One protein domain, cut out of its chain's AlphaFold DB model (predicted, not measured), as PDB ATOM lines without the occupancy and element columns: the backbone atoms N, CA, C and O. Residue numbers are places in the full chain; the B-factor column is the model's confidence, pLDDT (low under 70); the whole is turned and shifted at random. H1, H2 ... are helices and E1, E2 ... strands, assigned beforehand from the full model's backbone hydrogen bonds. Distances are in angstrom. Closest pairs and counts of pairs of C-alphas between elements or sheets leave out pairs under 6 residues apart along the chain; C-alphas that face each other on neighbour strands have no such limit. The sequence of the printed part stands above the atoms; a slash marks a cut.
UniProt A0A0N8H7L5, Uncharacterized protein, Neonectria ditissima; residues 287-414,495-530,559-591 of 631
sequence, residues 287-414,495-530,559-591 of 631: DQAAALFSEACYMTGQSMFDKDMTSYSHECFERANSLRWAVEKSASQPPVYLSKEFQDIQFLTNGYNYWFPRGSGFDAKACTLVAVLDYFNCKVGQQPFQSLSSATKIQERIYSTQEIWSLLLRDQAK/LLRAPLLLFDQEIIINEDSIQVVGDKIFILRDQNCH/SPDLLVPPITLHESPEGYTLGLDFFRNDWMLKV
ATOM      1  N   ASP A 287     -18.009  54.977  55.030       79.56
ATOM      2  CA  ASP A 287     -18.407  54.754  53.640       79.56
ATOM      3  C   ASP A 287     -17.199  54.652  52.688       79.56
ATOM      4  O   ASP A 287     -17.262  53.962  51.672       79.56
ATOM      5  N   GLN A 288     -16.064  55.278  53.022       85.00
ATOM      6  CA  GLN A 288     -14.840  55.208  52.216       85.00
ATOM      7  C   GLN A 288     -14.227  53.800  52.240       85.00
ATOM      8  O   GLN A 288     -13.712  53.335  51.221       85.00
ATOM      9  N   ALA A 289     -14.309  53.095  53.373       80.94
ATOM     10  CA  ALA A 289     -13.856  51.709  53.473       80.94
ATOM     11  C   ALA A 289     -14.713  50.769  52.606       80.94
ATOM     12  O   ALA A 289     -14.167  49.905  51.916       80.94
ATOM     13  N   ALA A 290     -16.036  50.970  52.584       79.81
ATOM     14  CA  ALA A 290     -16.934  50.224  51.702       79.81
ATOM     15  C   ALA A 290     -16.690  50.522  50.224       79.81
ATOM     16  O   ALA A 290     -16.669  49.586  49.420       79.81
ATOM     17  N   ALA A 291     -16.461  51.791  49.878       85.94
ATOM     18  CA  ALA A 291     -16.140  52.194  48.516       85.94
ATOM     19  C   ALA A 291     -14.883  51.481  48.013       85.94
ATOM     20  O   ALA A 291     -14.948  50.734  47.040       85.94
ATOM     21  N   LEU A 292     -13.767  51.601  48.740       87.56
ATOM     22  CA  LEU A 292     -12.499  50.971  48.367       87.56
ATOM     23  C   LEU A 292     -12.598  49.444  48.301       87.56
ATOM     24  O   LEU A 292     -12.058  48.833  47.381       87.56
ATOM     25  N   PHE A 293     -13.310  48.813  49.238       83.88
ATOM     26  CA  PHE A 293     -13.506  47.366  49.200       83.88
ATOM     27  C   PHE A 293     -14.314  46.936  47.966       83.88
ATOM     28  O   PHE A 293     -13.957  45.972  47.290       83.88
ATOM     29  N   SER A 294     -15.394  47.656  47.658       83.56
ATOM     30  CA  SER A 294     -16.258  47.351  46.514       83.56
ATOM     31  C   SER A 294     -15.539  47.576  45.184       83.56
ATOM     32  O   SER A 294     -15.668  46.741  44.289       83.56
ATOM     33  N   GLU A 295     -14.739  48.641  45.078       89.25
ATOM     34  CA  GLU A 295     -13.843  48.887  43.942       89.25
ATOM     35  C   GLU A 295     -12.850  47.733  43.762       89.25
ATOM     36  O   GLU A 295     -12.696  47.217  42.657       89.25
ATOM     37  N   ALA A 296     -12.217  47.271  44.845       85.81
ATOM     38  CA  ALA A 296     -11.271  46.160  44.795       85.81
ATOM     39  C   ALA A 296     -11.928  44.865  44.281       85.81
ATOM     40  O   ALA A 296     -11.444  44.236  43.335       85.81
ATOM     41  N   CYS A 297     -13.077  44.488  44.851       80.81
ATOM     42  CA  CYS A 297     -13.836  43.319  44.404       80.81
ATOM     43  C   CYS A 297     -14.218  43.413  42.924       80.81
ATOM     44  O   CYS A 297     -14.022  42.455  42.172       80.81
ATOM     45  N   TYR A 298     -14.728  44.570  42.504       86.56
ATOM     46  CA  TYR A 298     -15.139  44.786  41.126       86.56
ATOM     47  C   TYR A 298     -13.953  44.711  40.158       86.56
ATOM     48  O   TYR A 298     -14.005  43.954  39.190       86.56
ATOM     49  N   MET A 299     -12.853  45.417  40.436       87.12
ATOM     50  CA  MET A 299     -11.674  45.450  39.560       87.12
ATOM     51  C   MET A 299     -11.003  44.078  39.434       87.12
ATOM     52  O   MET A 299     -10.622  43.693  38.327       87.12
ATOM     53  N   THR A 300     -10.945  43.301  40.524       79.75
ATOM     54  CA  THR A 300     -10.503  41.894  40.482       79.75
ATOM     55  C   THR A 300     -11.343  41.074  39.494       79.75
ATOM     56  O   THR A 300     -10.808  40.259  38.742       79.75
ATOM     57  N   GLY A 301     -12.659  41.307  39.460       77.31
ATOM     58  CA  GLY A 301     -13.589  40.620  38.564       77.31
ATOM     59  C   GLY A 301     -13.520  41.053  37.094       77.31
ATOM     60  O   GLY A 301     -14.029  40.330  36.238       77.31
ATOM     61  N   GLN A 302     -12.913  42.201  36.773       80.94
ATOM     62  CA  GLN A 302     -12.844  42.721  35.397       80.94
ATOM     63  C   GLN A 302     -11.653  42.159  34.607       80.94
ATOM     64  O   GLN A 302     -11.780  41.909  33.410       80.94
ATOM     65  N   SER A 303     -10.495  41.939  35.240       70.94
ATOM     66  CA  SER A 303      -9.357  41.273  34.594       70.94
ATOM     67  C   SER A 303      -8.333  40.794  35.618       70.94
ATOM     68  O   SER A 303      -7.686  41.601  36.278       70.94
ATOM     69  N   MET A 304      -8.115  39.478  35.683       60.28
ATOM     70  CA  MET A 304      -7.042  38.876  36.492       60.28
ATOM     71  C   MET A 304      -5.666  38.930  35.803       60.28
ATOM     72  O   MET A 304      -4.658  38.574  36.406       60.28
ATOM     73  N   PHE A 305      -5.618  39.319  34.524       65.94
ATOM     74  CA  PHE A 305      -4.395  39.312  33.715       65.94
ATOM     75  C   PHE A 305      -3.814  40.715  33.487       65.94
ATOM     76  O   PHE A 305      -2.658  40.834  33.076       65.94
ATOM     77  N   ASP A 306      -4.583  41.777  33.760       78.69
ATOM     78  CA  ASP A 306      -4.074  43.150  33.759       78.69
ATOM     79  C   ASP A 306      -3.332  43.403  35.083       78.69
ATOM     80  O   ASP A 306      -3.927  43.475  36.163       78.69
ATOM     81  N   LYS A 307      -2.001  43.503  34.993       80.25
ATOM     82  CA  LYS A 307      -1.121  43.711  36.150       80.25
ATOM     83  C   LYS A 307      -1.392  45.037  36.858       80.25
ATOM     84  O   LYS A 307      -1.316  45.074  38.084       80.25
ATOM     85  N   ASP A 308      -1.733  46.089  36.119       82.69
ATOM     86  CA  ASP A 308      -1.986  47.412  36.694       82.69
ATOM     87  C   ASP A 308      -3.304  47.397  37.471       82.69
ATOM     88  O   ASP A 308      -3.367  47.879  38.599       82.69
ATOM     89  N   MET A 309      -4.347  46.769  36.915       82.19
ATOM     90  CA  MET A 309      -5.619  46.593  37.625       82.19
ATOM     91  C   MET A 309      -5.484  45.692  38.852       82.19
ATOM     92  O   MET A 309      -6.082  45.978  39.887       82.19
ATOM     93  N   THR A 310      -4.689  44.624  38.759       82.06
ATOM     94  CA  THR A 310      -4.419  43.738  39.900       82.06
ATOM     95  C   THR A 310      -3.714  44.508  41.019       82.06
ATOM     96  O   THR A 310      -4.103  44.408  42.182       82.06
ATOM     97  N   SER A 311      -2.725  45.333  40.661       84.56
ATOM     98  CA  SER A 311      -2.029  46.222  41.594       84.56
ATOM     99  C   SER A 311      -2.983  47.238  42.238       84.56
ATOM    100  O   SER A 311      -2.997  47.386  43.458       84.56
ATOM    101  N   TYR A 312      -3.834  47.897  41.443       88.38
ATOM    102  CA  TYR A 312      -4.854  48.832  41.934       88.38
ATOM    103  C   TYR A 312      -5.853  48.179  42.884       88.38
ATOM    104  O   TYR A 312      -6.122  48.700  43.966       88.38
ATOM    105  N   SER A 313      -6.369  47.007  42.518       86.31
ATOM    106  CA  SER A 313      -7.282  46.255  43.368       86.31
ATOM    107  C   SER A 313      -6.634  45.873  44.696       86.31
ATOM    108  O   SER A 313      -7.285  45.951  45.735       86.31
ATOM    109  N   HIS A 314      -5.369  45.451  44.675       84.69
ATOM    110  CA  HIS A 314      -4.634  45.112  45.889       84.69
ATOM    111  C   HIS A 314      -4.470  46.332  46.804       84.69
ATOM    112  O   HIS A 314      -4.758  46.250  47.996       84.69
ATOM    113  N   GLU A 315      -4.101  47.486  46.245       88.12
ATOM    114  CA  GLU A 315      -4.019  48.734  47.006       88.12
ATOM    115  C   GLU A 315      -5.372  49.150  47.597       88.12
ATOM    116  O   GLU A 315      -5.433  49.593  48.745       88.12
ATOM    117  N   CYS A 316      -6.466  48.989  46.849       87.38
ATOM    118  CA  CYS A 316      -7.807  49.274  47.351       87.38
ATOM    119  C   CYS A 316      -8.173  48.371  48.537       87.38
ATOM    120  O   CYS A 316      -8.678  48.879  49.540       87.38
ATOM    121  N   PHE A 317      -7.854  47.070  48.482       84.31
ATOM    122  CA  PHE A 317      -8.022  46.165  49.627       84.31
ATOM    123  C   PHE A 317      -7.196  46.611  50.838       84.31
ATOM    124  O   PHE A 317      -7.730  46.693  51.943       84.31
ATOM    125  N   GLU A 318      -5.924  46.951  50.636       82.94
ATOM    126  CA  GLU A 318      -5.036  47.404  51.709       82.94
ATOM    127  C   GLU A 318      -5.532  48.689  52.376       82.94
ATOM    128  O   GLU A 318      -5.564  48.778  53.605       82.94
ATOM    129  N   ARG A 319      -5.969  49.672  51.583       86.56
ATOM    130  CA  ARG A 319      -6.522  50.935  52.089       86.56
ATOM    131  C   ARG A 319      -7.870  50.731  52.778       86.56
ATOM    132  O   ARG A 319      -8.120  51.334  53.819       86.56
ATOM    133  N   ALA A 320      -8.731  49.862  52.247       85.06
ATOM    134  CA  ALA A 320      -9.983  49.502  52.906       85.06
ATOM    135  C   ALA A 320      -9.720  48.849  54.273       85.06
ATOM    136  O   ALA A 320     -10.340  49.227  55.266       85.06
ATOM    137  N   ASN A 321      -8.767  47.913  54.347       80.38
ATOM    138  CA  ASN A 321      -8.373  47.265  55.597       80.38
ATOM    139  C   ASN A 321      -7.767  48.267  56.586       80.38
ATOM    140  O   ASN A 321      -8.082  48.223  57.773       80.38
ATOM    141  N   SER A 322      -6.930  49.189  56.115       80.69
ATOM    142  CA  SER A 322      -6.278  50.174  56.975       80.69
ATOM    143  C   SER A 322      -7.286  51.171  57.573       80.69
ATOM    144  O   SER A 322      -7.238  51.457  58.772       80.69
ATOM    145  N   LEU A 323      -8.276  51.619  56.787       81.94
ATOM    146  CA  LEU A 323      -9.357  52.495  57.257       81.94
ATOM    147  C   LEU A 323     -10.208  51.865  58.366       81.94
ATOM    148  O   LEU A 323     -10.647  52.583  59.264       81.94
ATOM    149  N   ARG A 324     -10.392  50.536  58.376       79.88
ATOM    150  CA  ARG A 324     -11.098  49.832  59.473       79.88
ATOM    151  C   ARG A 324     -10.418  50.022  60.823       79.88
ATOM    152  O   ARG A 324     -11.069  49.907  61.857       79.88
ATOM    153  N   TRP A 325      -9.131  50.342  60.805       74.38
ATOM    154  CA  TRP A 325      -8.305  50.606  61.974       74.38
ATOM    155  C   TRP A 325      -8.014  52.092  62.191       74.38
ATOM    156  O   TRP A 325      -7.144  52.415  62.993       74.38
ATOM    157  N   ALA A 326      -8.708  52.986  61.477       73.75
ATOM    158  CA  ALA A 326      -8.426  54.424  61.452       73.75
ATOM    159  C   ALA A 326      -6.984  54.770  61.021       73.75
ATOM    160  O   ALA A 326      -6.474  55.843  61.327       73.75
ATOM    161  N   VAL A 327      -6.321  53.872  60.284       72.62
ATOM    162  CA  VAL A 327      -4.993  54.097  59.706       72.62
ATOM    163  C   VAL A 327      -5.193  54.381  58.224       72.62
ATOM    164  O   VAL A 327      -5.368  53.459  57.436       72.62
ATOM    165  N   GLU A 328      -5.223  55.639  57.799       74.69
ATOM    166  CA  GLU A 328      -5.348  55.932  56.367       74.69
ATOM    167  C   GLU A 328      -3.987  55.784  55.673       74.69
ATOM    168  O   GLU A 328      -3.048  56.534  55.943       74.69
ATOM    169  N   LYS A 329      -3.867  54.805  54.766       76.94
ATOM    170  CA  LYS A 329      -2.706  54.694  53.875       76.94
ATOM    171  C   LYS A 329      -2.885  55.623  52.672       76.94
ATOM    172  O   LYS A 329      -3.945  55.647  52.038       76.94
ATOM    173  N   SER A 330      -1.820  56.342  52.327       77.06
ATOM    174  CA  SER A 330      -1.766  57.178  51.127       77.06
ATOM    175  C   SER A 330      -1.943  56.345  49.860       77.06
ATOM    176  O   SER A 330      -1.349  55.276  49.730       77.06
ATOM    177  N   ALA A 331      -2.711  56.868  48.904       80.19
ATOM    178  CA  ALA A 331      -2.817  56.261  47.583       80.19
ATOM    179  C   ALA A 331      -1.498  56.404  46.808       80.19
ATOM    180  O   ALA A 331      -0.954  57.509  46.709       80.19
ATOM    181  N   SER A 332      -1.008  55.303  46.243       80.44
ATOM    182  CA  SER A 332       0.239  55.247  45.474       80.44
ATOM    183  C   SER A 332       0.022  55.478  43.972       80.44
ATOM    184  O   SER A 332       0.931  55.914  43.267       80.44
ATOM    185  N   GLN A 333      -1.208  55.275  43.495       83.00
ATOM    186  CA  GLN A 333      -1.634  55.417  42.099       83.00
ATOM    187  C   GLN A 333      -2.949  56.205  42.023       83.00
ATOM    188  O   GLN A 333      -3.690  56.305  43.008       83.00
ATOM    189  N   PRO A 334      -3.243  56.833  40.872       86.81
ATOM    190  CA  PRO A 334      -4.543  57.448  40.645       86.81
ATOM    191  C   PRO A 334      -5.664  56.387  40.606       86.81
ATOM    192  O   PRO A 334      -5.394  55.240  40.239       86.81
ATOM    193  N   PRO A 335      -6.911  56.768  40.945       89.12
ATOM    194  CA  PRO A 335      -8.071  55.891  40.828       89.12
ATOM    195  C   PRO A 335      -8.267  55.347  39.411       89.12
ATOM    196  O   PRO A 335      -7.921  56.004  38.425       89.12
ATOM    197  N   VAL A 336      -8.854  54.155  39.323       91.06
ATOM    198  CA  VAL A 336      -9.205  53.512  38.055       91.06
ATOM    199  C   VAL A 336     -10.712  53.573  37.849       91.06
ATOM    200  O   VAL A 336     -11.493  53.181  38.713       91.06
ATOM    201  N   TYR A 337     -11.111  54.019  36.665       92.25
ATOM    202  CA  TYR A 337     -12.481  54.022  36.182       92.25
ATOM    203  C   TYR A 337     -12.569  53.215  34.889       92.25
ATOM    204  O   TYR A 337     -11.625  53.161  34.097       92.25
ATOM    205  N   LEU A 338     -13.722  52.606  34.648       92.19
ATOM    206  CA  LEU A 338     -14.054  51.950  33.394       92.19
ATOM    207  C   LEU A 338     -15.152  52.747  32.702       92.19
ATOM    208  O   LEU A 338     -16.262  52.854  33.221       92.19
ATOM    209  N   SER A 339     -14.831  53.294  31.530       92.00
ATOM    210  CA  SER A 339     -15.836  53.789  30.591       92.00
ATOM    211  C   SER A 339     -16.341  52.599  29.795       92.00
ATOM    212  O   SER A 339     -15.550  51.934  29.119       92.00
ATOM    213  N   LYS A 340     -17.624  52.274  29.930       91.94
ATOM    214  CA  LYS A 340     -18.228  51.090  29.324       91.94
ATOM    215  C   LYS A 340     -19.398  51.475  28.437       91.94
ATOM    216  O   LYS A 340     -20.131  52.417  28.732       91.94
ATOM    217  N   GLU A 341     -19.584  50.710  27.370       88.06
ATOM    218  CA  GLU A 341     -20.759  50.804  26.511       88.06
ATOM    219  C   GLU A 341     -21.411  49.429  26.382       88.06
ATOM    220  O   GLU A 341     -20.764  48.450  26.006       88.06
ATOM    221  N   PHE A 342     -22.702  49.349  26.690       84.69
ATOM    222  CA  PHE A 342     -23.509  48.143  26.523       84.69
ATOM    223  C   PHE A 342     -24.828  48.507  25.846       84.69
ATOM    224  O   PHE A 342     -25.588  49.301  26.384       84.69
ATOM    225  N   GLN A 343     -25.109  47.932  24.671       77.56
ATOM    226  CA  GLN A 343     -26.328  48.223  23.895       77.56
ATOM    227  C   GLN A 343     -26.583  49.735  23.705       77.56
ATOM    228  O   GLN A 343     -27.699  50.215  23.891       77.56
ATOM    229  N   ASP A 344     -25.523  50.472  23.343       76.88
ATOM    230  CA  ASP A 344     -25.502  51.935  23.179       76.88
ATOM    231  C   ASP A 344     -25.737  52.733  24.489       76.88
ATOM    232  O   ASP A 344     -25.917  53.951  24.461       76.88
ATOM    233  N   ILE A 345     -25.723  52.070  25.651       82.19
ATOM    234  CA  ILE A 345     -25.732  52.704  26.975       82.19
ATOM    235  C   ILE A 345     -24.297  52.924  27.406       82.19
ATOM    236  O   ILE A 345     -23.590  51.967  27.723       82.19
ATOM    237  N   GLN A 346     -23.888  54.185  27.443       87.69
ATOM    238  CA  GLN A 346     -22.584  54.582  27.949       87.69
ATOM    239  C   GLN A 346     -22.670  54.883  29.439       87.69
ATOM    240  O   GLN A 346     -23.592  55.563  29.891       87.69
ATOM    241  N   PHE A 347     -21.714  54.373  30.203       91.62
ATOM    242  CA  PHE A 347     -21.613  54.632  31.630       91.62
ATOM    243  C   PHE A 347     -20.164  54.588  32.093       91.62
ATOM    244  O   PHE A 347     -19.320  53.908  31.509       91.62
ATOM    245  N   LEU A 348     -19.879  55.329  33.157       93.12
ATOM    246  CA  LEU A 348     -18.593  55.306  33.838       93.12
ATOM    247  C   LEU A 348     -18.798  54.575  35.156       93.12
ATOM    248  O   LEU A 348     -19.818  54.771  35.817       93.12
ATOM    249  N   THR A 349     -17.849  53.740  35.554       94.19
ATOM    250  CA  THR A 349     -17.926  53.059  36.845       94.19
ATOM    251  C   THR A 349     -16.551  52.798  37.436       94.19
ATOM    252  O   THR A 349     -15.591  52.555  36.708       94.19
ATOM    253  N   ASN A 350     -16.456  52.823  38.761       91.81
ATOM    254  CA  ASN A 350     -15.331  52.242  39.496       91.81
ATOM    255  C   ASN A 350     -15.734  50.951  40.242       91.81
ATOM    256  O   ASN A 350     -14.926  50.373  40.960       91.81
ATOM    257  N   GLY A 351     -16.970  50.480  40.060       87.19
ATOM    258  CA  GLY A 351     -17.543  49.320  40.739       87.19
ATOM    259  C   GLY A 351     -18.336  49.668  41.991       87.19
ATOM    260  O   GLY A 351     -19.295  48.975  42.306       87.19
ATOM    261  N   TYR A 352     -17.994  50.758  42.677       89.38
ATOM    262  CA  TYR A 352     -18.806  51.275  43.776       89.38
ATOM    263  C   TYR A 352     -19.830  52.291  43.268       89.38
ATOM    264  O   TYR A 352     -21.025  52.149  43.502       89.38
ATOM    265  N   ASN A 353     -19.369  53.292  42.522       92.75
ATOM    266  CA  ASN A 353     -20.204  54.304  41.898       92.75
ATOM    267  C   ASN A 353     -20.372  54.023  40.406       92.75
ATOM    268  O   ASN A 353     -19.406  53.697  39.711       92.75
ATOM    269  N   TYR A 354     -21.589  54.229  39.916       94.19
ATOM    270  CA  TYR A 354     -21.944  54.187  38.505       94.19
ATOM    271  C   TYR A 354     -22.552  55.520  38.086       94.19
ATOM    272  O   TYR A 354     -23.474  56.012  38.735       94.19
ATOM    273  N   TRP A 355     -22.075  56.072  36.975       93.62
ATOM    274  CA  TRP A 355     -22.565  57.324  36.406       93.62
ATOM    275  C   TRP A 355     -23.148  57.079  35.022       93.62
ATOM    276  O   TRP A 355     -22.456  56.596  34.122       93.62
ATOM    277  N   PHE A 356     -24.414  57.449  34.854       91.38
ATOM    278  CA  PHE A 356     -25.155  57.317  33.605       91.38
ATOM    279  C   PHE A 356     -25.591  58.702  33.117       91.38
ATOM    280  O   PHE A 356     -26.272  59.407  33.868       91.38
ATOM    281  N   PRO A 357     -25.245  59.117  31.885       88.38
ATOM    282  CA  PRO A 357     -25.713  60.381  31.337       88.38
ATOM    283  C   PRO A 357     -27.228  60.331  31.111       88.38
ATOM    284  O   PRO A 357     -27.802  59.291  30.774       88.38
ATOM    285  N   ARG A 358     -27.900  61.470  31.275       83.38
ATOM    286  CA  ARG A 358     -29.343  61.577  31.053       83.38
ATOM    287  C   ARG A 358     -29.639  61.438  29.558       83.38
ATOM    288  O   ARG A 358     -29.307  62.307  28.758       83.38
ATOM    289  N   GLY A 359     -30.278  60.330  29.187       70.50
ATOM    290  CA  GLY A 359     -30.651  60.005  27.810       70.50
ATOM    291  C   GLY A 359     -32.163  59.936  27.600       70.50
ATOM    292  O   GLY A 359     -32.936  59.685  28.525       70.50
ATOM    293  N   SER A 360     -32.603  60.116  26.352       51.94
ATOM    294  CA  SER A 360     -34.004  59.934  25.952       51.94
ATOM    295  C   SER A 360     -34.333  58.442  25.798       51.94
ATOM    296  O   SER A 360     -34.405  57.916  24.691       51.94
ATOM    297  N   GLY A 361     -34.495  57.734  26.919       60.19
ATOM    298  CA  GLY A 361     -34.910  56.326  26.883       60.19
ATOM    299  C   GLY A 361     -34.650  55.482  28.128       60.19
ATOM    300  O   GLY A 361     -35.140  54.359  28.163       60.19
ATOM    301  N   PHE A 362     -33.934  55.993  29.136       72.50
ATOM    302  CA  PHE A 362     -33.640  55.239  30.358       72.50
ATOM    303  C   PHE A 362     -33.873  56.067  31.615       72.50
ATOM    304  O   PHE A 362     -33.480  57.233  31.704       72.50
ATOM    305  N   ASP A 363     -34.535  55.438  32.577       79.94
ATOM    306  CA  ASP A 363     -34.781  55.949  33.917       79.94
ATOM    307  C   ASP A 363     -33.800  55.322  34.925       79.94
ATOM    308  O   ASP A 363     -32.964  54.480  34.586       79.94
ATOM    309  N   ALA A 364     -33.899  55.726  36.193       82.19
ATOM    310  CA  ALA A 364     -33.049  55.198  37.258       82.19
ATOM    311  C   ALA A 364     -33.137  53.663  37.399       82.19
ATOM    312  O   ALA A 364     -32.154  53.025  37.790       82.19
ATOM    313  N   LYS A 365     -34.278  53.044  37.049       79.56
ATOM    314  CA  LYS A 365     -34.451  51.585  37.104       79.56
ATOM    315  C   LYS A 365     -33.606  50.889  36.043       79.56
ATOM    316  O   LYS A 365     -32.867  49.963  36.366       79.56
ATOM    317  N   ALA A 366     -33.658  51.370  34.803       79.25
ATOM    318  CA  ALA A 366     -32.819  50.879  33.716       79.25
ATOM    319  C   ALA A 366     -31.318  50.989  34.041       79.25
ATOM    320  O   ALA A 366     -30.573  50.025  33.863       79.25
ATOM    321  N   CYS A 367     -30.882  52.131  34.580       86.69
ATOM    322  CA  CYS A 367     -29.502  52.321  35.036       86.69
ATOM    323  C   CYS A 367     -29.115  51.318  36.135       86.69
ATOM    324  O   CYS A 367     -28.027  50.745  36.103       86.69
ATOM    325  N   THR A 368     -30.030  51.053  37.071       83.50
ATOM    326  CA  THR A 368     -29.823  50.079  38.152       83.50
ATOM    327  C   THR A 368     -29.634  48.668  37.613       83.50
ATOM    328  O   THR A 368     -28.722  47.965  38.042       83.50
ATOM    329  N   LEU A 369     -30.454  48.262  36.642       79.75
ATOM    330  CA  LEU A 369     -30.332  46.957  35.994       79.75
ATOM    331  C   LEU A 369     -28.957  46.782  35.350       79.75
ATOM    332  O   LEU A 369     -28.302  45.771  35.587       79.75
ATOM    333  N   VAL A 370     -28.491  47.777  34.589       85.19
ATOM    334  CA  VAL A 370     -27.160  47.733  33.962       85.19
ATOM    335  C   VAL A 370     -26.060  47.645  35.010       85.19
ATOM    336  O   VAL A 370     -25.176  46.807  34.869       85.19
ATOM    337  N   ALA A 371     -26.132  48.450  36.073       88.62
ATOM    338  CA  ALA A 371     -25.132  48.433  37.136       88.62
ATOM    339  C   ALA A 371     -25.048  47.060  37.825       88.62
ATOM    340  O   ALA A 371     -23.956  46.542  38.036       88.62
ATOM    341  N   VAL A 372     -26.189  46.423  38.115       81.00
ATOM    342  CA  VAL A 372     -26.230  45.080  38.721       81.00
ATOM    343  C   VAL A 372     -25.715  44.007  37.755       81.00
ATOM    344  O   VAL A 372     -24.930  43.149  38.163       81.00
ATOM    345  N   LEU A 373     -26.134  44.047  36.482       81.19
ATOM    346  CA  LEU A 373     -25.674  43.103  35.457       81.19
ATOM    347  C   LEU A 373     -24.160  43.190  35.247       81.19
ATOM    348  O   LEU A 373     -23.491  42.163  35.122       81.19
ATOM    349  N   ASP A 374     -23.635  44.409  35.232       88.19
ATOM    350  CA  ASP A 374     -22.217  44.693  35.089       88.19
ATOM    351  C   ASP A 374     -21.407  44.238  36.310       88.19
ATOM    352  O   ASP A 374     -20.432  43.502  36.148       88.19
ATOM    353  N   TYR A 375     -21.832  44.617  37.522       83.38
ATOM    354  CA  TYR A 375     -21.100  44.330  38.758       83.38
ATOM    355  C   TYR A 375     -20.876  42.829  38.965       83.38
ATOM    356  O   TYR A 375     -19.768  42.392  39.274       83.38
ATOM    357  N   PHE A 376     -21.922  42.026  38.754       76.19
ATOM    358  CA  PHE A 376     -21.858  40.571  38.912       76.19
ATOM    359  C   PHE A 376     -21.456  39.829  37.634       76.19
ATOM    360  O   PHE A 376     -21.402  38.598  37.644       76.19
ATOM    361  N   ASN A 377     -21.175  40.549  36.542       76.44
ATOM    362  CA  ASN A 377     -20.900  39.973  35.227       76.44
ATOM    363  C   ASN A 377     -21.950  38.918  34.820       76.44
ATOM    364  O   ASN A 377     -21.631  37.810  34.374       76.44
ATOM    365  N   CYS A 378     -23.222  39.256  35.031       68.00
ATOM    366  CA  CYS A 378     -24.365  38.395  34.754       68.00
ATOM    367  C   CYS A 378     -24.375  37.964  33.282       68.00
ATOM    368  O   CYS A 378     -23.934  38.718  32.415       68.00
ATOM    369  N   LYS A 379     -24.915  36.788  32.943       60.94
ATOM    370  CA  LYS A 379     -25.113  36.465  31.521       60.94
ATOM    371  C   LYS A 379     -26.402  37.062  30.999       60.94
ATOM    372  O   LYS A 379     -27.439  36.987  31.656       60.94
ATOM    373  N   VAL A 380     -26.307  37.614  29.798       66.44
ATOM    374  CA  VAL A 380     -27.434  38.108  29.016       66.44
ATOM    375  C   VAL A 380     -27.557  37.183  27.809       66.44
ATOM    376  O   VAL A 380     -26.698  37.174  26.923       66.44
ATOM    377  N   GLY A 381     -28.582  36.330  27.823       67.56
ATOM    378  CA  GLY A 381     -28.571  35.114  27.013       67.56
ATOM    379  C   GLY A 381     -27.387  34.223  27.411       67.56
ATOM    380  O   GLY A 381     -27.038  34.101  28.580       67.56
ATOM    381  N   GLN A 382     -26.678  33.669  26.430       63.19
ATOM    382  CA  GLN A 382     -25.572  32.734  26.681       63.19
ATOM    383  C   GLN A 382     -24.205  33.404  26.909       63.19
ATOM    384  O   GLN A 382     -23.206  32.719  27.143       63.19
ATOM    385  N   GLN A 383     -24.133  34.735  26.838       69.25
ATOM    386  CA  GLN A 383     -22.876  35.482  26.898       69.25
ATOM    387  C   GLN A 383     -22.776  36.299  28.197       69.25
ATOM    388  O   GLN A 383     -23.747  36.953  28.579       69.25
ATOM    389  N   PRO A 384     -21.627  36.277  28.902       76.06
ATOM    390  CA  PRO A 384     -21.409  37.121  30.077       76.06
ATOM    391  C   PRO A 384     -21.425  38.604  29.697       76.06
ATOM    392  O   PRO A 384     -20.934  38.969  28.624       76.06
ATOM    393  N   PHE A 385     -21.949  39.457  30.577       81.75
ATOM    394  CA  PHE A 385     -22.122  40.891  30.339       81.75
ATOM    395  C   PHE A 385     -20.830  41.557  29.856       81.75
ATOM    396  O   PHE A 385     -20.844  42.274  28.860       81.75
ATOM    397  N   GLN A 386     -19.691  41.240  30.478       84.25
ATOM    398  CA  GLN A 386     -18.381  41.775  30.089       84.25
ATOM    399  C   GLN A 386     -18.005  41.482  28.629       84.25
ATOM    400  O   GLN A 386     -17.313  42.284  28.017       84.25
ATOM    401  N   SER A 387     -18.460  40.361  28.055       83.75
ATOM    402  CA  SER A 387     -18.209  40.031  26.640       83.75
ATOM    403  C   SER A 387     -19.120  40.782  25.665       83.75
ATOM    404  O   SER A 387     -18.835  40.837  24.471       83.75
ATOM    405  N   LEU A 388     -20.216  41.343  26.177       82.94
ATOM    406  CA  LEU A 388     -21.198  42.121  25.426       82.94
ATOM    407  C   LEU A 388     -20.981  43.630  25.577       82.94
ATOM    408  O   LEU A 388     -21.475  44.401  24.755       82.94
ATOM    409  N   SER A 389     -20.274  44.050  26.627       87.94
ATOM    410  CA  SER A 389     -19.897  45.439  26.870       87.94
ATOM    411  C   SER A 389     -18.510  45.737  26.309       87.94
ATOM    412  O   SER A 389     -17.577  44.969  26.545       87.94
ATOM    413  N   SER A 390     -18.326  46.884  25.660       88.19
ATOM    414  CA  SER A 390     -16.981  47.435  25.488       88.19
ATOM    415  C   SER A 390     -16.544  48.115  26.787       88.19
ATOM    416  O   SER A 390     -17.375  48.597  27.558       88.19
ATOM    417  N   ALA A 391     -15.239  48.130  27.056       90.44
ATOM    418  CA  ALA A 391     -14.672  48.773  28.235       90.44
ATOM    419  C   ALA A 391     -13.361  49.467  27.874       90.44
ATOM    420  O   ALA A 391     -12.520  48.901  27.177       90.44
ATOM    421  N   THR A 392     -13.172  50.690  28.356       90.25
ATOM    422  CA  THR A 392     -11.922  51.442  28.251       90.25
ATOM    423  C   THR A 392     -11.494  51.893  29.639       90.25
ATOM    424  O   THR A 392     -12.253  52.546  30.356       90.25
ATOM    425  N   LYS A 393     -10.270  51.514  30.017       91.12
ATOM    426  CA  LYS A 393      -9.652  51.872  31.294       91.12
ATOM    427  C   LYS A 393      -9.245  53.344  31.276       91.12
ATOM    428  O   LYS A 393      -8.504  53.767  30.392       91.12
ATOM    429  N   ILE A 394      -9.701  54.097  32.270       89.88
ATOM    430  CA  ILE A 394      -9.322  55.484  32.535       89.88
ATOM    431  C   ILE A 394      -8.640  55.498  33.900       89.88
ATOM    432  O   ILE A 394      -9.253  55.161  34.908       89.88
ATOM    433  N   GLN A 395      -7.360  55.853  33.934       89.56
ATOM    434  CA  GLN A 395      -6.559  55.860  35.156       89.56
ATOM    435  C   GLN A 395      -6.043  57.277  35.410       89.56
ATOM    436  O   GLN A 395      -4.927  57.636  35.037       89.56
ATOM    437  N   GLU A 396      -6.891  58.105  36.011       87.25
ATOM    438  CA  GLU A 396      -6.593  59.502  36.316       87.25
ATOM    439  C   GLU A 396      -7.357  59.968  37.557       87.25
ATOM    440  O   GLU A 396      -8.350  59.370  37.973       87.25
ATOM    441  N   ARG A 397      -6.880  61.044  38.188       86.56
ATOM    442  CA  ARG A 397      -7.617  61.669  39.289       86.56
ATOM    443  C   ARG A 397      -8.711  62.552  38.715       86.56
ATOM    444  O   ARG A 397      -8.409  63.517  38.023       86.56
ATOM    445  N   ILE A 398      -9.945  62.229  39.075       85.94
ATOM    446  CA  ILE A 398     -11.119  63.048  38.806       85.94
ATOM    447  C   ILE A 398     -11.444  63.821  40.085       85.94
ATOM    448  O   ILE A 398     -11.652  63.218  41.137       85.94
ATOM    449  N   TYR A 399     -11.445  65.150  40.011       82.25
ATOM    450  CA  TYR A 399     -11.589  66.031  41.177       82.25
ATOM    451  C   TYR A 399     -13.024  66.509  41.398       82.25
ATOM    452  O   TYR A 399     -13.335  67.061  42.453       82.25
ATOM    453  N   SER A 400     -13.908  66.324  40.414       85.06
ATOM    454  CA  SER A 400     -15.302  66.752  40.514       85.06
ATOM    455  C   SER A 400     -16.251  65.877  39.701       85.06
ATOM    456  O   SER A 400     -15.884  65.303  38.678       85.06
ATOM    457  N   THR A 401     -17.521  65.843  40.102       82.81
ATOM    458  CA  THR A 401     -18.584  65.196  39.319       82.81
ATOM    459  C   THR A 401     -18.747  65.842  37.936       82.81
ATOM    460  O   THR A 401     -19.121  65.171  36.981       82.81
ATOM    461  N   GLN A 402     -18.401  67.126  37.783       85.75
ATOM    462  CA  GLN A 402     -18.458  67.812  36.490       85.75
ATOM    463  C   GLN A 402     -17.455  67.240  35.481       85.75
ATOM    464  O   GLN A 402     -17.765  67.124  34.296       85.75
ATOM    465  N   GLU A 403     -16.265  66.856  35.943       87.50
ATOM    466  CA  GLU A 403     -15.270  66.183  35.107       87.50
ATOM    467  C   GLU A 403     -15.780  64.814  34.641       87.50
ATOM    468  O   GLU A 403     -15.646  64.503  33.457       87.50
ATOM    469  N   ILE A 404     -16.463  64.056  35.511       87.00
ATOM    470  CA  ILE A 404     -17.122  62.785  35.153       87.00
ATOM    471  C   ILE A 404     -18.118  62.992  34.014       87.00
ATOM    472  O   ILE A 404     -18.056  62.304  32.993       87.00
ATOM    473  N   TRP A 405     -19.007  63.979  34.147       88.31
ATOM    474  CA  TRP A 405     -19.971  64.288  33.093       88.31
ATOM    475  C   TRP A 405     -19.286  64.740  31.808       88.31
ATOM    476  O   TRP A 405     -19.706  64.356  30.721       88.31
ATOM    477  N   SER A 406     -18.189  65.494  31.909       85.31
ATOM    478  CA  SER A 406     -17.413  65.895  30.737       85.31
ATOM    479  C   SER A 406     -16.773  64.709  30.009       85.31
ATOM    480  O   SER A 406     -16.583  64.792  28.802       85.31
ATOM    481  N   LEU A 407     -16.436  63.622  30.713       84.00
ATOM    482  CA  LEU A 407     -15.926  62.391  30.106       84.00
ATOM    483  C   LEU A 407     -17.049  61.612  29.415       84.00
ATOM    484  O   LEU A 407     -16.862  61.153  28.293       84.00
ATOM    485  N   LEU A 408     -18.221  61.522  30.051       82.12
ATOM    486  CA  LEU A 408     -19.385  60.802  29.524       82.12
ATOM    487  C   LEU A 408     -20.058  61.495  28.335       82.12
ATOM    488  O   LEU A 408     -20.568  60.827  27.446       82.12
ATOM    489  N   LEU A 409     -20.071  62.828  28.305       78.31
ATOM    490  CA  LEU A 409     -20.765  63.614  27.277       78.31
ATOM    491  C   LEU A 409     -19.889  63.935  26.049       78.31
ATOM    492  O   LEU A 409     -20.342  64.644  25.150       78.31
ATOM    493  N   ARG A 410     -18.635  63.454  26.003       67.06
ATOM    494  CA  ARG A 410     -17.716  63.664  24.865       67.06
ATOM    495  C   ARG A 410     -18.127  62.894  23.612       67.06
ATOM    496  O   ARG A 410     -17.864  63.383  22.515       67.06
ATOM    497  N   ASP A 411     -18.799  61.756  23.769       58.03
ATOM    498  CA  ASP A 411     -19.348  60.976  22.664       58.03
ATOM    499  C   ASP A 411     -20.860  61.216  22.542       58.03
ATOM    500  O   ASP A 411     -21.609  61.178  23.518       58.03
ATOM    501  N   GLN A 412     -21.334  61.518  21.329       53.62
ATOM    502  CA  GLN A 412     -22.765  61.701  21.082       53.62
ATOM    503  C   GLN A 412     -23.500  60.377  21.312       53.62
ATOM    504  O   GLN A 412     -23.325  59.427  20.546       53.62
ATOM    505  N   ALA A 413     -24.359  60.350  22.334       52.50
ATOM    506  CA  ALA A 413     -25.218  59.219  22.648       52.50
ATOM    507  C   ALA A 413     -26.027  58.797  21.411       52.50
ATOM    508  O   ALA A 413     -26.906  59.521  20.929       52.50
ATOM    509  N   LYS A 414     -25.730  57.605  20.886       54.56
ATOM    510  CA  LYS A 414     -26.594  56.945  19.906       54.56
ATOM    511  C   LYS A 414     -27.922  56.628  20.578       54.56
ATOM    512  O   LYS A 414     -27.982  56.387  21.780       54.56
ATOM    513  N   LEU A 495     -43.401  33.330  39.115       55.31
ATOM    514  CA  LEU A 495     -42.086  33.536  38.500       55.31
ATOM    515  C   LEU A 495     -41.892  35.001  38.091       55.31
ATOM    516  O   LEU A 495     -40.880  35.598  38.438       55.31
ATOM    517  N   LEU A 496     -42.910  35.623  37.487       59.34
ATOM    518  CA  LEU A 496     -42.898  37.047  37.130       59.34
ATOM    519  C   LEU A 496     -42.869  38.005  38.332       59.34
ATOM    520  O   LEU A 496     -42.729  39.203  38.133       59.34
ATOM    521  N   ARG A 497     -43.027  37.523  39.573       56.09
ATOM    522  CA  ARG A 497     -42.939  38.346  40.795       56.09
ATOM    523  C   ARG A 497     -41.584  38.266  41.489       56.09
ATOM    524  O   ARG A 497     -41.309  39.115  42.333       56.09
ATOM    525  N   ALA A 498     -40.756  37.271  41.170       50.25
ATOM    526  CA  ALA A 498     -39.444  37.137  41.788       50.25
ATOM    527  C   ALA A 498     -38.541  38.306  41.350       50.25
ATOM    528  O   ALA A 498     -38.445  38.564  40.152       50.25
ATOM    529  N   PRO A 499     -37.870  39.018  42.275       50.06
ATOM    530  CA  PRO A 499     -37.019  40.157  41.919       50.06
ATOM    531  C   PRO A 499     -35.872  39.768  40.995       50.06
ATOM    532  O   PRO A 499     -35.478  40.538  40.123       50.06
ATOM    533  N   LEU A 500     -35.339  38.569  41.206       52.75
ATOM    534  CA  LEU A 500     -34.212  38.018  40.486       52.75
ATOM    535  C   LEU A 500     -34.414  36.504  40.373       52.75
ATOM    536  O   LEU A 500     -34.714  35.828  41.359       52.75
ATOM    537  N   LEU A 501     -34.266  35.978  39.163       51.47
ATOM    538  CA  LEU A 501     -34.286  34.557  38.847       51.47
ATOM    539  C   LEU A 501     -32.923  34.192  38.256       51.47
ATOM    540  O   LEU A 501     -32.504  34.753  37.244       51.47
ATOM    541  N   LEU A 502     -32.225  33.251  38.890       48.66
ATOM    542  CA  LEU A 502     -31.005  32.659  38.342       48.66
ATOM    543  C   LEU A 502     -31.378  31.379  37.598       48.66
ATOM    544  O   LEU A 502     -31.596  30.347  38.235       48.66
ATOM    545  N   PHE A 503     -31.435  31.435  36.269       49.53
ATOM    546  CA  PHE A 503     -31.771  30.280  35.446       49.53
ATOM    547  C   PHE A 503     -30.538  29.734  34.738       49.53
ATOM    548  O   PHE A 503     -30.053  30.281  33.753       49.53
ATOM    549  N   ASP A 504     -30.022  28.623  35.251       50.09
ATOM    550  CA  ASP A 504     -28.844  27.947  34.726       50.09
ATOM    551  C   ASP A 504     -27.583  28.834  34.741       50.09
ATOM    552  O   ASP A 504     -26.906  28.894  35.778       50.09
ATOM    553  N   GLN A 505     -27.293  29.538  33.642       41.44
ATOM    554  CA  GLN A 505     -26.231  30.539  33.533       41.44
ATOM    555  C   GLN A 505     -26.764  31.963  33.301       41.44
ATOM    556  O   GLN A 505     -25.960  32.883  33.255       41.44
ATOM    557  N   GLU A 506     -28.075  32.152  33.170       43.00
ATOM    558  CA  GLU A 506     -28.742  33.421  32.872       43.00
ATOM    559  C   GLU A 506     -29.316  34.060  34.144       43.00
ATOM    560  O   GLU A 506     -29.713  33.370  35.087       43.00
ATOM    561  N   ILE A 507     -29.349  35.395  34.179       51.94
ATOM    562  CA  ILE A 507     -29.940  36.165  35.279       51.94
ATOM    563  C   ILE A 507     -31.078  36.993  34.706       51.94
ATOM    564  O   ILE A 507     -30.868  37.835  33.836       51.94
ATOM    565  N   ILE A 508     -32.283  36.750  35.207       56.81
ATOM    566  CA  ILE A 508     -33.494  37.456  34.812       56.81
ATOM    567  C   ILE A 508     -33.911  38.341  35.986       56.81
ATOM    568  O   ILE A 508     -34.083  37.848  37.098       56.81
ATOM    569  N   ILE A 509     -34.061  39.646  35.759       59.16
ATOM    570  CA  ILE A 509     -34.426  40.616  36.801       59.16
ATOM    571  C   ILE A 509     -35.824  41.161  36.509       59.16
ATOM    572  O   ILE A 509     -36.106  41.577  35.383       59.16
ATOM    573  N   ASN A 510     -36.689  41.180  37.523       63.78
ATOM    574  CA  ASN A 510     -38.017  41.771  37.421       63.78
ATOM    575  C   ASN A 510     -37.980  43.274  37.752       63.78
ATOM    576  O   ASN A 510     -37.862  43.666  38.914       63.78
ATOM    577  N   GLU A 511     -38.116  44.123  36.731       66.31
ATOM    578  CA  GLU A 511     -38.129  45.593  36.857       66.31
ATOM    579  C   GLU A 511     -39.268  46.099  37.769       66.31
ATOM    580  O   GLU A 511     -39.118  47.110  38.463       66.31
ATOM    581  N   ASP A 512     -40.384  45.365  37.834       66.38
ATOM    582  CA  ASP A 512     -41.534  45.698  38.679       66.38
ATOM    583  C   ASP A 512     -41.273  45.467  40.178       66.38
ATOM    584  O   ASP A 512     -42.020  45.968  41.023       66.38
ATOM    585  N   SER A 513     -40.206  44.740  40.522       60.31
ATOM    586  CA  SER A 513     -39.719  44.588  41.897       60.31
ATOM    587  C   SER A 513     -38.757  45.711  42.310       60.31
ATOM    588  O   SER A 513     -38.385  45.790  43.481       60.31
ATOM    589  N   ILE A 514     -38.362  46.597  41.386       64.12
ATOM    590  CA  ILE A 514     -37.503  47.751  41.670       64.12
ATOM    591  C   ILE A 514     -38.374  48.947  42.066       64.12
ATOM    592  O   ILE A 514     -39.138  49.478  41.252       64.12
ATOM    593  N   GLN A 515     -38.230  49.408  43.307       63.28
ATOM    594  CA  GLN A 515     -38.890  50.604  43.822       63.28
ATOM    595  C   GLN A 515     -37.875  51.699  44.133       63.28
ATOM    596  O   GLN A 515     -36.911  51.480  44.859       63.28
ATOM    597  N   VAL A 516     -38.125  52.897  43.610       64.94
ATOM    598  CA  VAL A 516     -37.363  54.102  43.949       64.94
ATOM    599  C   VAL A 516     -38.129  54.838  45.045       64.94
ATOM    600  O   VAL A 516     -39.284  55.210  44.844       64.94
ATOM    601  N   VAL A 517     -37.508  55.022  46.207       61.56
ATOM    602  CA  VAL A 517     -38.091  55.732  47.351       61.56
ATOM    603  C   VAL A 517     -37.080  56.767  47.832       61.56
ATOM    604  O   VAL A 517     -36.097  56.432  48.489       61.56
ATOM    605  N   GLY A 518     -37.332  58.034  47.498       72.19
ATOM    606  CA  GLY A 518     -36.415  59.128  47.811       72.19
ATOM    607  C   GLY A 518     -35.068  58.956  47.107       72.19
ATOM    608  O   GLY A 518     -35.018  58.832  45.888       72.19
ATOM    609  N   ASP A 519     -33.994  58.937  47.889       68.38
ATOM    610  CA  ASP A 519     -32.596  58.793  47.467       68.38
ATOM    611  C   ASP A 519     -32.119  57.329  47.413       68.38
ATOM    612  O   ASP A 519     -30.917  57.053  47.375       68.38
ATOM    613  N   LYS A 520     -33.048  56.363  47.455       54.97
ATOM    614  CA  LYS A 520     -32.734  54.930  47.503       54.97
ATOM    615  C   LYS A 520     -33.551  54.118  46.517       54.97
ATOM    616  O   LYS A 520     -34.738  54.361  46.303       54.97
ATOM    617  N   ILE A 521     -32.913  53.085  45.985       60.28
ATOM    618  CA  ILE A 521     -33.524  52.080  45.126       60.28
ATOM    619  C   ILE A 521     -33.526  50.747  45.868       60.28
ATOM    620  O   ILE A 521     -32.491  50.254  46.321       60.28
ATOM    621  N   PHE A 522     -34.713  50.170  46.001       54.66
ATOM    622  CA  PHE A 522     -34.962  48.895  46.653       54.66
ATOM    623  C   PHE A 522     -35.313  47.845  45.605       54.66
ATOM    624  O   PHE A 522     -36.164  48.083  44.751       54.66
ATOM    625  N   ILE A 523     -34.701  46.668  45.708       60.56
ATOM    626  CA  ILE A 523     -35.107  45.479  44.956       60.56
ATOM    627  C   ILE A 523     -35.922  44.608  45.921       60.56
ATOM    628  O   ILE A 523     -35.364  43.948  46.797       60.56
ATOM    629  N   LEU A 524     -37.250  44.697  45.835       50.62
ATOM    630  CA  LEU A 524     -38.176  44.095  46.796       50.62
ATOM    631  C   LEU A 524     -38.449  42.615  46.512       50.62
ATOM    632  O   LEU A 524     -38.538  42.190  45.364       50.62
ATOM    633  N   ARG A 525     -38.640  41.841  47.586       50.47
ATOM    634  CA  ARG A 525     -38.923  40.393  47.541       50.47
ATOM    635  C   ARG A 525     -40.260  40.059  46.882       50.47
ATOM    636  O   ARG A 525     -40.363  39.080  46.154       50.47
ATOM    637  N   ASP A 526     -41.271  40.871  47.151       49.97
ATOM    638  CA  ASP A 526     -42.576  40.862  46.508       49.97
ATOM    639  C   ASP A 526     -43.172  42.282  46.592       49.97
ATOM    640  O   ASP A 526     -42.674  43.148  47.312       49.97
ATOM    641  N   GLN A 527     -44.238  42.549  45.839       47.09
ATOM    642  CA  GLN A 527     -44.902  43.859  45.873       47.09
ATOM    643  C   GLN A 527     -45.778  44.068  47.122       47.09
ATOM    644  O   GLN A 527     -46.248  45.181  47.337       47.09
ATOM    645  N   ASN A 528     -46.021  43.025  47.934       44.47
ATOM    646  CA  ASN A 528     -47.106  43.018  48.922       44.47
ATOM    647  C   ASN A 528     -46.716  42.588  50.355       44.47
ATOM    648  O   ASN A 528     -47.525  42.789  51.252       44.47
ATOM    649  N   CYS A 529     -45.541  42.022  50.631       40.88
ATOM    650  CA  CYS A 529     -45.071  41.577  51.954       40.88
ATOM    651  C   CYS A 529     -46.064  40.693  52.753       40.88
ATOM    652  O   CYS A 529     -46.242  40.903  53.954       40.88
ATOM    653  N   HIS A 530     -46.743  39.719  52.131       32.34
ATOM    654  CA  HIS A 530     -47.697  38.842  52.846       32.34
ATOM    655  C   HIS A 530     -47.074  37.484  53.232       32.34
ATOM    656  O   HIS A 530     -46.400  36.870  52.404       32.34
ATOM    657  N   SER A 559     -35.588  29.542  43.525       36.66
ATOM    658  CA  SER A 559     -34.839  30.771  43.236       36.66
ATOM    659  C   SER A 559     -34.017  31.163  44.469       36.66
ATOM    660  O   SER A 559     -34.571  31.187  45.571       36.66
ATOM    661  N   PRO A 560     -32.715  31.467  44.334       33.84
ATOM    662  CA  PRO A 560     -31.914  31.923  45.458       33.84
ATOM    663  C   PRO A 560     -32.416  33.277  45.960       33.84
ATOM    664  O   PRO A 560     -32.580  34.230  45.200       33.84
ATOM    665  N   ASP A 561     -32.621  33.353  47.271       37.72
ATOM    666  CA  ASP A 561     -33.164  34.521  47.958       37.72
ATOM    667  C   ASP A 561     -32.039  35.547  48.212       37.72
ATOM    668  O   ASP A 561     -31.548  35.728  49.329       37.72
ATOM    669  N   LEU A 562     -31.538  36.161  47.134       40.34
ATOM    670  CA  LEU A 562     -30.436  37.122  47.200       40.34
ATOM    671  C   LEU A 562     -30.935  38.477  47.709       40.34
ATOM    672  O   LEU A 562     -31.707  39.177  47.056       40.34
ATOM    673  N   LEU A 563     -30.451  38.869  48.884       48.56
ATOM    674  CA  LEU A 563     -30.674  40.199  49.432       48.56
ATOM    675  C   LEU A 563     -29.736  41.200  48.757       48.56
ATOM    676  O   LEU A 563     -28.546  41.233  49.060       48.56
ATOM    677  N   VAL A 564     -30.285  42.051  47.892       57.72
ATOM    678  CA  VAL A 564     -29.586  43.240  47.395       57.72
ATOM    679  C   VAL A 564     -29.776  44.375  48.409       57.72
ATOM    680  O   VAL A 564     -30.918  44.757  48.681       57.72
ATOM    681  N   PRO A 565     -28.700  44.906  49.022       60.00
ATOM    682  CA  PRO A 565     -28.798  46.089  49.869       60.00
ATOM    683  C   PRO A 565     -29.365  47.288  49.089       60.00
ATOM    684  O   PRO A 565     -29.237  47.326  47.866       60.00
ATOM    685  N   PRO A 566     -29.983  48.273  49.768       69.31
ATOM    686  CA  PRO A 566     -30.482  49.469  49.099       69.31
ATOM    687  C   PRO A 566     -29.368  50.172  48.319       69.31
ATOM    688  O   PRO A 566     -28.317  50.468  48.884       69.31
ATOM    689  N   ILE A 567     -29.627  50.449  47.043       77.69
ATOM    690  CA  ILE A 567     -28.710  51.175  46.160       77.69
ATOM    691  C   ILE A 567     -28.959  52.667  46.366       77.69
ATOM    692  O   ILE A 567     -30.113  53.106  46.351       77.69
ATOM    693  N   THR A 568     -27.907  53.450  46.591       82.31
ATOM    694  CA  THR A 568     -28.047  54.907  46.711       82.31
ATOM    695  C   THR A 568     -28.247  55.516  45.328       82.31
ATOM    696  O   THR A 568     -27.611  55.093  44.367       82.31
ATOM    697  N   LEU A 569     -29.145  56.492  45.219       86.88
ATOM    698  CA  LEU A 569     -29.460  57.201  43.983       86.88
ATOM    699  C   LEU A 569     -29.304  58.701  44.204       86.88
ATOM    700  O   LEU A 569     -29.947  59.283  45.075       86.88
ATOM    701  N   HIS A 570     -28.508  59.332  43.350       88.62
ATOM    702  CA  HIS A 570     -28.451  60.780  43.236       88.62
ATOM    703  C   HIS A 570     -28.787  61.200  41.804       88.62
ATOM    704  O   HIS A 570     -28.089  60.838  40.856       88.62
ATOM    705  N   GLU A 571     -29.843  61.997  41.649       87.75
ATOM    706  CA  GLU A 571     -30.248  62.553  40.358       87.75
ATOM    707  C   GLU A 571     -29.688  63.964  40.161       87.75
ATOM    708  O   GLU A 571     -29.792  64.814  41.045       87.75
ATOM    709  N   SER A 572     -29.136  64.238  38.980       86.81
ATOM    710  CA  SER A 572     -28.721  65.581  38.568       86.81
ATOM    711  C   SER A 572     -29.291  65.937  37.184       86.81
ATOM    712  O   SER A 572     -29.863  65.081  36.496       86.81
ATOM    713  N   PRO A 573     -29.197  67.204  36.743       84.94
ATOM    714  CA  PRO A 573     -29.570  67.584  35.380       84.94
ATOM    715  C   PRO A 573     -28.823  66.781  34.305       84.94
ATOM    716  O   PRO A 573     -29.403  66.457  33.269       84.94
ATOM    717  N   GLU A 574     -27.563  66.435  34.568       87.44
ATOM    718  CA  GLU A 574     -26.663  65.732  33.655       87.44
ATOM    719  C   GLU A 574     -26.914  64.221  33.601       87.44
ATOM    720  O   GLU A 574     -26.633  63.610  32.568       87.44
ATOM    721  N   GLY A 575     -27.435  63.605  34.669       88.44
ATOM    722  CA  GLY A 575     -27.525  62.149  34.742       88.44
ATOM    723  C   GLY A 575     -27.952  61.562  36.085       88.44
ATOM    724  O   GLY A 575     -28.508  62.236  36.953       88.44
ATOM    725  N   TYR A 576     -27.685  60.265  36.225       89.94
ATOM    726  CA  TYR A 576     -27.937  59.469  37.422       89.94
ATOM    727  C   TYR A 576     -26.614  58.944  37.983       89.94
ATOM    728  O   TYR A 576     -25.795  58.407  37.231       89.94
ATOM    729  N   THR A 577     -26.435  59.050  39.298       91.50
ATOM    730  CA  THR A 577     -25.335  58.418  40.035       91.50
ATOM    731  C   THR A 577     -25.903  57.338  40.947       91.50
ATOM    732  O   THR A 577     -26.799  57.629  41.744       91.50
ATOM    733  N   LEU A 578     -25.385  56.115  40.844       90.56
ATOM    734  CA  LEU A 578     -25.766  54.979  41.685       90.56
ATOM    735  C   LEU A 578     -24.583  54.524  42.544       90.56
ATOM    736  O   LEU A 578     -23.492  54.372  42.002       90.56
ATOM    737  N   GLY A 579     -24.797  54.267  43.837       86.12
ATOM    738  CA  GLY A 579     -23.791  53.690  44.739       86.12
ATOM    739  C   GLY A 579     -24.165  52.277  45.193       86.12
ATOM    740  O   GLY A 579     -25.248  52.055  45.744       86.12
ATOM    741  N   LEU A 580     -23.279  51.317  44.932       82.69
ATOM    742  CA  LEU A 580     -23.474  49.887  45.160       82.69
ATOM    743  C   LEU A 580     -22.519  49.401  46.266       82.69
ATOM    744  O   LEU A 580     -21.323  49.246  46.038       82.69
ATOM    745  N   ASP A 581     -23.067  49.099  47.448       74.06
ATOM    746  CA  ASP A 581     -22.366  48.387  48.530       74.06
ATOM    747  C   ASP A 581     -23.066  47.057  48.835       74.06
ATOM    748  O   ASP A 581     -23.928  46.956  49.715       74.06
ATOM    749  N   PHE A 582     -22.705  46.010  48.093       67.19
ATOM    750  CA  PHE A 582     -23.280  44.678  48.309       67.19
ATOM    751  C   PHE A 582     -22.758  43.983  49.564       67.19
ATOM    752  O   PHE A 582     -23.377  43.024  50.028       67.19
ATOM    753  N   PHE A 583     -21.635  44.437  50.117       63.56
ATOM    754  CA  PHE A 583     -20.947  43.722  51.182       63.56
ATOM    755  C   PHE A 583     -21.107  44.365  52.562       63.56
ATOM    756  O   PHE A 583     -20.759  43.722  53.552       63.56
ATOM    757  N   ARG A 584     -21.652  45.590  52.649       62.53
ATOM    758  CA  ARG A 584     -21.822  46.345  53.907       62.53
ATOM    759  C   ARG A 584     -20.512  46.396  54.695       62.53
ATOM    760  O   ARG A 584     -20.446  46.061  55.877       62.53
ATOM    761  N   ASN A 585     -19.443  46.732  53.975       62.72
ATOM    762  CA  ASN A 585     -18.062  46.753  54.467       62.72
ATOM    763  C   ASN A 585     -17.653  48.121  55.024       62.72
ATOM    764  O   ASN A 585     -16.468  48.440  55.126       62.72
ATOM    765  N   ASP A 586     -18.646  48.921  55.373       61.81
ATOM    766  CA  ASP A 586     -18.551  50.312  55.762       61.81
ATOM    767  C   ASP A 586     -18.338  50.459  57.265       61.81
ATOM    768  O   ASP A 586     -18.946  51.326  57.863       61.81
ATOM    769  N   TRP A 587     -17.553  49.612  57.925       65.38
ATOM    770  CA  TRP A 587     -17.413  49.639  59.384       65.38
ATOM    771  C   TRP A 587     -15.973  49.927  59.822       65.38
ATOM    772  O   TRP A 587     -15.012  49.666  59.103       65.38
ATOM    773  N   MET A 588     -15.825  50.470  61.028       58.72
ATOM    774  CA  MET A 588     -14.560  50.794  61.682       58.72
ATOM    775  C   MET A 588     -14.533  50.279  63.114       58.72
ATOM    776  O   MET A 588     -15.543  50.278  63.824       58.72
ATOM    777  N   LEU A 589     -13.330  49.939  63.561       54.66
ATOM    778  CA  LEU A 589     -13.001  49.690  64.955       54.66
ATOM    779  C   LEU A 589     -12.632  51.021  65.593       54.66
ATOM    780  O   LEU A 589     -11.717  51.701  65.128       54.66
ATOM    781  N   LYS A 590     -13.319  51.398  66.676       52.16
ATOM    782  CA  LYS A 590     -12.870  52.537  67.479       52.16
ATOM    783  C   LYS A 590     -11.531  52.183  68.113       52.16
ATOM    784  O   LYS A 590     -11.450  51.290  68.958       52.16
ATOM    785  N   VAL A 591     -10.495  52.895  67.695       42.97
ATOM    786  CA  VAL A 591      -9.196  52.872  68.352       42.97
ATOM    787  C   VAL A 591      -9.267  53.866  69.502       42.97
ATOM    788  O   VAL A 591      -9.560  55.039  69.303       42.97
TER     789      VAL A 591
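This is residues 287 to 414, 495 to 530 and 559 to 591 of the 631 residues of an uncharacterized protein of Neonectria ditissima (UniProt A0A0N8H7L5). A twisted antiparallel sheet of eight strands curls round helix H3, and the helical hairpin H1 and H2 packs on the same face near E1 and E4, while the short helix H5 covers part of the opposite face over E2. A small separate hairpin, E5 and E6, lies off the main sheet, with the end of E6 close to H3. The printed part has 197 residues with five named helices and ten named strands, in the order H1 H2 E1 E2 E3 H3 H4 E4 H5 E5 E6 E7 E8 E9 E10, and the class is mixed, helices and strands. The large sheet has the order E4 - E1 - E2 - E3 - E10 - E9 - E8 - E7, with its antiparallel strands turning by 139 degrees from edge to edge. The whole is compact, with a radius of gyration of the C-alphas of 17.1 A and spans of 48 by 44 by 35 A.

H1, residues 287 to 302, begins with C-alpha 287 at (-18.407, 54.754, 53.640) and is 22.6 A long. H2, residues 307 to 323, is the longest helix, at 24.3 A. E1, residues 336 to 342, is the longest strand, at 19.1 A; E2 is residues 345 to 349 and E3 residues 353 to 357. H3, residues 364 to 375, is 16.2 A long, with C-alpha 364 at (-33.049, 55.198, 37.258). H4 is residues 385 to 388, E4 residues 390 to 395, 16.5 A long, and H5 residues 401 to 408. After the first cut come E5, residues 500 to 503, E6, residues 506 to 509, E7, residues 514 to 517, and E8, residues 520 to 523. After the second cut come E9, residues 567 to 571, and E10, residues 575 to 579, which ends with C-alpha 579 at (-23.791, 53.690, 44.739).

H1 and H2 form a helical hairpin and touch, with Ala 296 and Ser 313 as their closest C-alphas, 4.2 A apart, at a shallow tilt of 24 degrees, opposite ways. H1 is on the large sheet over E1, at a height over the sheet of 8.2 A. E1, E2 and E3 form a meander, each strand the antiparallel neighbour of the one before; N 340 and O 347 are 2.8 A apart, and N 355 and O 348 are 2.9 A apart. E4, an edge strand, is the antiparallel neighbour of E1, with N 392 and O 339 at 2.8 A. E10 is the antiparallel neighbour of E3, with N 354 and O 578 at 2.8 A. E9 has staggered pairing, with E8 over residues 567 to 568, where N 521 and O 567 are 2.8 A apart, and with E10 over residues 568 to 571, where N 570 and O 577 are 2.9 A apart. E7 and E8 form a hairpin, with N 515 and O 522 at 2.8 A. The sheet curls round H3; the closest C-alphas of H3 and E3, those of Tyr 354 and Ala 371, are 6.7 A apart. H3 and H4 only just touch, with 3 pairs of C-alphas within 8 A, the closest those of Asp 374 and Phe 385, 6.1 A apart; H4 only grazes the sheet. H5 lies over E2 at a height over the sheet of 8.3 A, on the opposite face from H1; with H1, H2 and H3 on one face and H5 on the other, these are three layers, helices on both faces of a sheet. E5 and E6 form a hairpin, with N 501 and O 508 at 2.8 A, and E6 is apart from E7. H1, H2, H3 and H5 have every O i to N i+4 pair within hydrogen-bond range; H4 is too short for such a pair.

The C-alphas farthest apart are those of Lys 414 and Val 591, 51.6 A. Residues 415 to 494 and 531 to 558 are not printed; across these cuts the C-alphas of 414 and 495 are 33.7 A apart, and those of 530 and 559 are 18.0 A apart. Of the links that are printed whole, H2 to E1 is long, with 12 residues. The mean pLDDT of the printed part is 74.4; 68 residues are under 70, among them residues 495 to 517, 519 to 530, 559 to 566 and 582 to 591.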